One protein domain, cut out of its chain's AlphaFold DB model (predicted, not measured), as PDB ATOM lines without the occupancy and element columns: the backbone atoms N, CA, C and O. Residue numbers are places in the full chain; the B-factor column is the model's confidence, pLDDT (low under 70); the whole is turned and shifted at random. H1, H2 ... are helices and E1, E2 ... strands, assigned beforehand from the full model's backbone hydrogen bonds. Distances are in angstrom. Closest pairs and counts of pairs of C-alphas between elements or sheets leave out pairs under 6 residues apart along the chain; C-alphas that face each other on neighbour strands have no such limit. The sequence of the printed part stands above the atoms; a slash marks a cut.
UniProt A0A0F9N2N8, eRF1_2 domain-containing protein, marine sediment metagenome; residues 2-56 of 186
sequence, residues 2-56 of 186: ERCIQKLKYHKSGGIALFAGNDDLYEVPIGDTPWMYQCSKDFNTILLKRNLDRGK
ATOM      1  N   GLU A   2      72.076 -13.069  84.895       73.19
ATOM      2  CA  GLU A   2      71.138 -13.167  83.755       73.19
ATOM      3  C   GLU A   2      70.095 -12.040  83.695       73.19
ATOM      4  O   GLU A   2      69.855 -11.490  82.621       73.19
ATOM      5  N   ARG A   3      69.550 -11.622  84.849       74.25
ATOM      6  CA  ARG A   3      68.609 -10.488  84.951       74.25
ATOM      7  C   ARG A   3      69.190  -9.182  84.376       74.25
ATOM      8  O   ARG A   3      68.499  -8.478  83.648       74.25
ATOM      9  N   CYS A   4      70.471  -8.889  84.624       72.69
ATOM     10  CA  CYS A   4      71.134  -7.687  84.099       72.69
ATOM     11  C   CYS A   4      71.357  -7.768  82.583       72.69
ATOM     12  O   CYS A   4      71.174  -6.785  81.869       72.69
ATOM     13  N   ILE A   5      71.722  -8.954  82.081       76.25
ATOM     14  CA  ILE A   5      71.977  -9.190  80.652       76.25
ATOM     15  C   ILE A   5      70.692  -9.016  79.839       76.25
ATOM     16  O   ILE A   5      70.723  -8.426  78.760       76.25
ATOM     17  N   GLN A   6      69.554  -9.494  80.351       75.44
ATOM     18  CA  GLN A   6      68.263  -9.295  79.693       75.44
ATOM     19  C   GLN A   6      67.931  -7.808  79.545       75.44
ATOM     20  O   GLN A   6      67.497  -7.398  78.474       75.44
ATOM     21  N   LYS A   7      68.198  -6.990  80.569       72.94
ATOM     22  CA  LYS A   7      67.922  -5.547  80.549       72.94
ATOM     23  C   LYS A   7      68.844  -4.757  79.622       72.94
ATOM     24  O   LYS A   7      68.366  -3.897  78.885       72.94
ATOM     25  N   LEU A   8      70.129  -5.110  79.566       72.94
ATOM     26  CA  LEU A   8      71.084  -4.494  78.634       72.94
ATOM     27  C   LEU A   8      70.695  -4.691  77.160       72.94
ATOM     28  O   LEU A   8      71.012  -3.846  76.331       72.94
ATOM     29  N   LYS A   9      69.966  -5.762  76.816       70.50
ATOM     30  CA  LYS A   9      69.487  -5.986  75.440       70.50
ATOM     31  C   LYS A   9      68.431  -4.968  74.984       70.50
ATOM     32  O   LYS A   9      68.306  -4.747  73.780       70.50
ATOM     33  N   TYR A  10      67.681  -4.368  75.912       71.00
ATOM     34  CA  TYR A  10      66.594  -3.432  75.599       71.00
ATOM     35  C   TYR A  10      67.056  -1.972  75.498       71.00
ATOM     36  O   TYR A  10      66.467  -1.203  74.741       71.00
ATOM     37  N   HIS A  11      68.126  -1.586  76.197       65.88
ATOM     38  CA  HIS A  11      68.643  -0.215  76.182       65.88
ATOM     39  C   HIS A  11      69.824  -0.073  75.216       65.88
ATOM     40  O   HIS A  11      70.940  -0.485  75.514       65.88
ATOM     41  N   LYS A  12      69.572   0.522  74.040       59.06
ATOM     42  CA  LYS A  12      70.583   0.728  72.981       59.06
ATOM     43  C   LYS A  12      71.213   2.127  72.958       59.06
ATOM     44  O   LYS A  12      72.179   2.327  72.230       59.06
ATOM     45  N   SER A  13      70.695   3.089  73.723       59.59
ATOM     46  CA  SER A  13      71.159   4.483  73.691       59.59
ATOM     47  C   SER A  13      71.009   5.171  75.049       59.59
ATOM     48  O   SER A  13      69.954   5.055  75.672       59.59
ATOM     49  N   GLY A  14      72.042   5.915  75.460       65.94
ATOM     50  CA  GLY A  14      72.152   6.549  76.777       65.94
ATOM     51  C   GLY A  14      72.718   5.572  77.806       65.94
ATOM     52  O   GLY A  14      72.098   4.552  78.101       65.94
ATOM     53  N   GLY A  15      73.922   5.836  78.321       78.00
ATOM     54  CA  GLY A  15      74.550   4.946  79.297       78.00
ATOM     55  C   GLY A  15      73.689   4.773  80.552       78.00
ATOM     56  O   GLY A  15      73.066   5.719  81.047       78.00
ATOM     57  N   ILE A  16      73.641   3.540  81.053       84.19
ATOM     58  CA  ILE A  16      72.816   3.122  82.188       84.19
ATOM     59  C   ILE A  16      73.697   2.466  83.253       84.19
ATOM     60  O   ILE A  16      74.619   1.714  82.934       84.19
ATOM     61  N   ALA A  17      73.409   2.740  84.521       86.69
ATOM     62  CA  ALA A  17      73.985   2.033  85.652       86.69
ATOM     63  C   ALA A  17      72.975   0.998  86.169       86.69
ATOM     64  O   ALA A  17      71.822   1.332  86.444       86.69
ATOM     65  N   LEU A  18      73.417  -0.256  86.295       88.12
ATOM     66  CA  LEU A  18      72.617  -1.366  86.814       88.12
ATOM     67  C   LEU A  18      73.207  -1.846  88.141       88.12
ATOM     68  O   LEU A  18      74.367  -2.258  88.186       88.12
ATOM     69  N   PHE A  19      72.399  -1.846  89.200       87.94
ATOM     70  CA  PHE A  19      72.757  -2.398  90.509       87.94
ATOM     71  C   PHE A  19      71.853  -3.586  90.810       87.94
ATOM     72  O   PHE A  19      70.646  -3.418  90.940       87.94
ATOM     73  N   ALA A  20      72.423  -4.786  90.903       88.12
ATOM     74  CA  ALA A  20      71.677  -6.006  91.193       88.12
ATOM     75  C   ALA A  20      72.087  -6.563  92.558       88.12
ATOM     76  O   ALA A  20      73.259  -6.875  92.763       88.12
ATOM     77  N   GLY A  21      71.121  -6.673  93.467       83.62
ATOM     78  CA  GLY A  21      71.231  -7.415  94.718       83.62
ATOM     79  C   GLY A  21      70.669  -8.833  94.584       83.62
ATOM     80  O   GLY A  21      70.425  -9.314  93.475       83.62
ATOM     81  N   ASN A  22      70.456  -9.498  95.723       82.50
ATOM     82  CA  ASN A  22      69.849 -10.834  95.754       82.50
ATOM     83  C   ASN A  22      68.403 -10.806  95.232       82.50
ATOM     84  O   ASN A  22      68.067 -11.593  94.350       82.50
ATOM     85  N   ASP A  23      67.601  -9.847  95.700       82.19
ATOM     86  CA  ASP A  23      66.193  -9.712  95.300       82.19
ATOM     87  C   ASP A  23      65.938  -8.475  94.420       82.19
ATOM     88  O   ASP A  23      65.114  -8.523  93.497       82.19
ATOM     89  N   ASP A  24      66.722  -7.412  94.622       83.25
ATOM     90  CA  ASP A  24      66.506  -6.105  94.002       83.25
ATOM     91  C   ASP A  24      67.328  -5.871  92.728       83.25
ATOM     92  O   ASP A  24      68.472  -6.317  92.593       83.25
ATOM     93  N   LEU A  25      66.765  -5.085  91.810       84.56
ATOM     94  CA  LEU A  25      67.458  -4.554  90.640       84.56
ATOM     95  C   LEU A  25      67.118  -3.069  90.486       84.56
ATOM     96  O   LEU A  25      65.958  -2.721  90.273       84.56
ATOM     97  N   TYR A  26      68.132  -2.213  90.548       85.62
ATOM     98  CA  TYR A  26      68.003  -0.773  90.351       85.62
ATOM     99  C   TYR A  26      68.615  -0.361  89.014       85.62
ATOM    100  O   TYR A  26      69.735  -0.757  88.677       85.62
ATOM    101  N   GLU A  27      67.882   0.465  88.274       84.44
ATOM    102  CA  GLU A  27      68.286   1.013  86.980       84.44
ATOM    103  C   GLU A  27      68.362   2.535  87.104       84.44
ATOM    104  O   GLU A  27      67.381   3.177  87.482       84.44
ATOM    105  N   VAL A  28      69.526   3.120  86.816       83.75
ATOM    106  CA  VAL A  28      69.731   4.572  86.898       83.75
ATOM    107  C   VAL A  28      70.321   5.083  85.582       83.75
ATOM    108  O   VAL A  28      71.397   4.624  85.186       83.75
ATOM    109  N   PRO A  29      69.664   6.026  84.882       81.88
ATOM    110  CA  PRO A  29      70.231   6.641  83.689       81.88
ATOM    111  C   PRO A  29      71.423   7.519  84.089       81.88
ATOM    112  O   PRO A  29      71.294   8.382  84.953       81.88
ATOM    113  N   ILE A  30      72.591   7.285  83.486       77.88
ATOM    114  CA  ILE A  30      73.845   7.957  83.870       77.88
ATOM    115  C   ILE A  30      74.506   8.720  82.708       77.88
ATOM    116  O   ILE A  30      75.389   9.542  82.939       77.88
ATOM    117  N   GLY A  31      74.046   8.505  81.471       75.44
ATOM    118  CA  GLY A  31      74.601   9.153  80.282       75.44
ATOM    119  C   GLY A  31      75.971   8.589  79.894       75.44
ATOM    120  O   GLY A  31      76.285   7.439  80.198       75.44
ATOM    121  N   ASP A  32      76.789   9.379  79.197       70.12
ATOM    122  CA  ASP A  32      78.081   8.917  78.676       70.12
ATOM    123  C   ASP A  32      79.149   8.844  79.780       70.12
ATOM    124  O   ASP A  32      79.799   9.827  80.156       70.12
ATOM    125  N   THR A  33      79.345   7.636  80.306       70.69
ATOM    126  CA  THR A  33      80.364   7.310  81.311       70.69
ATOM    127  C   THR A  33      81.233   6.140  80.862       70.69
ATOM    128  O   THR A  33      80.743   5.279  80.130       70.69
ATOM    129  N   PRO A  34      82.492   6.038  81.330       74.94
ATOM    130  CA  PRO A  34      83.292   4.837  81.104       74.94
ATOM    131  C   PRO A  34      82.585   3.600  81.675       74.94
ATOM    132  O   PRO A  34      81.952   3.670  82.731       74.94
ATOM    133  N   TRP A  35      82.696   2.471  80.973       78.50
ATOM    134  CA  TRP A  35      82.105   1.209  81.411       78.50
ATOM    135  C   TRP A  35      82.799   0.704  82.685       78.50
ATOM    136  O   TRP A  35      84.016   0.814  82.831       78.50
ATOM    137  N   MET A  36      82.024   0.153  83.620       81.19
ATOM    138  CA  MET A  36      82.534  -0.419  84.867       81.19
ATOM    139  C   MET A  36      81.645  -1.585  85.296       81.19
ATOM    140  O   MET A  36      80.422  -1.476  85.280       81.19
ATOM    141  N   TYR A  37      82.266  -2.689  85.711       86.06
ATOM    142  CA  TYR A  37      81.591  -3.830  86.326       86.06
ATOM    143  C   TYR A  37      82.319  -4.206  87.614       86.06
ATOM    144  O   TYR A  37      83.541  -4.349  87.618       86.06
ATOM    145  N   GLN A  38      81.574  -4.363  88.707       85.62
ATOM    146  CA  GLN A  38      82.119  -4.778  89.994       85.62
ATOM    147  C   GLN A  38      81.089  -5.615  90.751       85.62
ATOM    148  O   GLN A  38      79.925  -5.231  90.845       85.62
ATOM    149  N   CYS A  39      81.535  -6.731  91.325       87.69
ATOM    150  CA  CYS A  39      80.769  -7.507  92.293       87.69
ATOM    151  C   CYS A  39      81.373  -7.261  93.680       87.69
ATOM    152  O   CYS A  39      82.572  -7.453  93.874       87.69
ATOM    153  N   SER A  40      80.568  -6.794  94.627       85.25
ATOM    154  CA  SER A  40      80.983  -6.505  96.002       85.25
ATOM    155  C   SER A  40      79.808  -6.750  96.947       85.25
ATOM    156  O   SER A  40      78.679  -6.932  96.493       85.25
ATOM    157  N   LYS A  41      80.075  -6.752  98.256       86.62
ATOM    158  CA  LYS A  41      79.033  -6.802  99.290       86.62
ATOM    159  C   LYS A  41      78.150  -5.545  99.265       86.62
ATOM    160  O   LYS A  41      76.953  -5.652  99.495       86.62
ATOM    161  N   ASP A  42      78.744  -4.395  98.938       86.25
ATOM    162  CA  ASP A  42      78.077  -3.091  98.884       86.25
ATOM    163  C   ASP A  42      78.075  -2.510  97.461       86.25
ATOM    164  O   ASP A  42      78.988  -2.754  96.663       86.25
ATOM    165  N   PHE A  43      77.075  -1.685  97.145       87.50
ATOM    166  CA  PHE A  43      76.968  -1.037  95.838       87.50
ATOM    167  C   PHE A  43      77.984   0.101  95.658       87.50
ATOM    168  O   PHE A  43      78.012   1.074  96.414       87.50
ATOM    169  N   ASN A  44      78.781   0.029  94.586       85.31
ATOM    170  CA  ASN A  44      79.712   1.095  94.219       85.31
ATOM    171  C   ASN A  44      78.997   2.239  93.482       85.31
ATOM    172  O   ASN A  44      78.711   2.161  92.289       85.31
ATOM    173  N   THR A  45      78.772   3.346  94.183       84.62
ATOM    174  CA  THR A  45      78.063   4.525  93.660       84.62
ATOM    175  C   THR A  45      78.987   5.631  93.136       84.62
ATOM    176  O   THR A  45      78.531   6.745  92.880       84.62
ATOM    177  N   ILE A  46      80.286   5.365  92.943       84.25
ATOM    178  CA  ILE A  46      81.274   6.411  92.620       84.25
ATOM    179  C   ILE A  46      80.973   7.134  91.301       84.25
ATOM    180  O   ILE A  46      81.105   8.354  91.219       84.25
ATOM    181  N   LEU A  47      80.523   6.400  90.276       80.19
ATOM    182  CA  LEU A  47      80.162   6.977  88.980       80.19
ATOM    183  C   LEU A  47      78.878   7.801  89.069       80.19
ATOM    184  O   LEU A  47      78.803   8.861  88.454       80.19
ATOM    185  N   LEU A  48      77.892   7.352  89.851       80.19
ATOM    186  CA  LEU A  48      76.650   8.100  90.059       80.19
ATOM    187  C   LEU A  48      76.928   9.438  90.740       80.19
ATOM    188  O   LEU A  48      76.486  10.473  90.251       80.19
ATOM    189  N   LYS A  49      77.734   9.425  91.809       77.12
ATOM    190  CA  LYS A  49      78.157  10.645  92.512       77.12
ATOM    191  C   LYS A  49      78.863  11.614  91.564       77.12
ATOM    192  O   LYS A  49      78.454  12.761  91.450       77.12
ATOM    193  N   ARG A  50      79.823  11.116  90.774       70.75
ATOM    194  CA  ARG A  50      80.524  11.928  89.765       70.75
ATOM    195  C   ARG A  50      79.603  12.534  88.706       70.75
ATOM    196  O   ARG A  50      79.923  13.605  88.209       70.75
ATOM    197  N   ASN A  51      78.523  11.863  88.306       70.50
ATOM    198  CA  ASN A  51      77.572  12.434  87.343       70.50
ATOM    199  C   ASN A  51      76.627  13.440  87.987       70.50
ATOM    200  O   ASN A  51      76.338  14.461  87.371       70.50
ATOM    201  N   LEU A  52      76.211  13.202  89.231       68.00
ATOM    202  CA  LEU A  52      75.447  14.180  89.997       68.00
ATOM    203  C   LEU A  52      76.233  15.491  90.153       68.00
ATOM    204  O   LEU A  52      75.682  16.568  89.948       68.00
ATOM    205  N   ASP A  53      77.539  15.397  90.407       61.81
ATOM    206  CA  ASP A  53      78.425  16.559  90.518       61.81
ATOM    207  C   ASP A  53      78.590  17.328  89.195       61.81
ATOM    208  O   ASP A  53      78.826  18.533  89.220       61.81
ATOM    209  N   ARG A  54      78.434  16.668  88.035       60.19
ATOM    210  CA  ARG A  54      78.470  17.332  86.714       60.19
ATOM    211  C   ARG A  54      77.210  18.141  86.414       60.19
ATOM    212  O   ARG A  54      77.272  19.041  85.584       60.19
ATOM    213  N   GLY A  55      76.078  17.812  87.039       56.31
ATOM    214  CA  GLY A  55      74.818  18.538  86.859       56.31
ATOM    215  C   GLY A  55      74.714  19.814  87.696       56.31
ATOM    216  O   GLY A  55      73.869  20.663  87.415       56.31
ATOM    217  N   LYS A  56      75.560  19.968  88.722       65.31
ATOM    218  CA  LYS A  56      75.536  21.135  89.604       65.31
ATOM    219  C   LYS A  56      76.323  22.273  88.976       65.31
ATOM    220  O   LYS A  56      77.542  22.187  88.851       65.31
TER     221      LYS A  56
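This is residues 2 to 56 of the 186 residues of the protein "eRF1_2 domain-containing protein" of marine sediment metagenome (UniProt A0A0F9N2N8). A small two-stranded hairpin, E1 and E2, sits between two helices, with H1 near it at one end of the domain and H2 at the other end. A long loop, residues 30 to 45, swings out past the E1 side of the hairpin before H2. The printed part has 55 residues, under half in named elements, in the order H1, E1, E2, H2; the class is mixed, the antiparallel sheet E1 - E2. It is only just compact, close to loose, with a radius of gyration of the C-alphas of 11.7 A and spans of 34 by 28 by 16 A.

E1, residues 16 to 20, and E2, residues 25 to 29, form an antiparallel hairpin at 166 degrees, with N 17 and O 28 at 2.8 A, within hydrogen-bond range. The closest C-alphas of H1, residues 2 to 8, and E1 are those of Cys 4 and Leu 18, 7.0 A. H1 and E2 are near each other, with 5 pairs of C-alphas within 10 A. The closest C-alphas of E1 and H2, residues 46 to 55, are those of Ala 17 and Leu 48, 8.0 A. H1 and H2 are apart. In both helices every O i to N i+4 pair is within hydrogen-bond range.

E1 measures 12.9 A, E2 13.5 A, H1 10.1 A from C-alpha 2 at (71.138, -13.167, 83.755), and H2 14.9 A to C-alpha 55 at (74.818, 18.538, 86.859).

The C-alphas farthest apart, Glu 2 and Lys 56, are 35.1 A apart. The printed part has no cut; the link E2 to H2 is long. Residues 11 to 14 and 52 to 56 have pLDDT under 70.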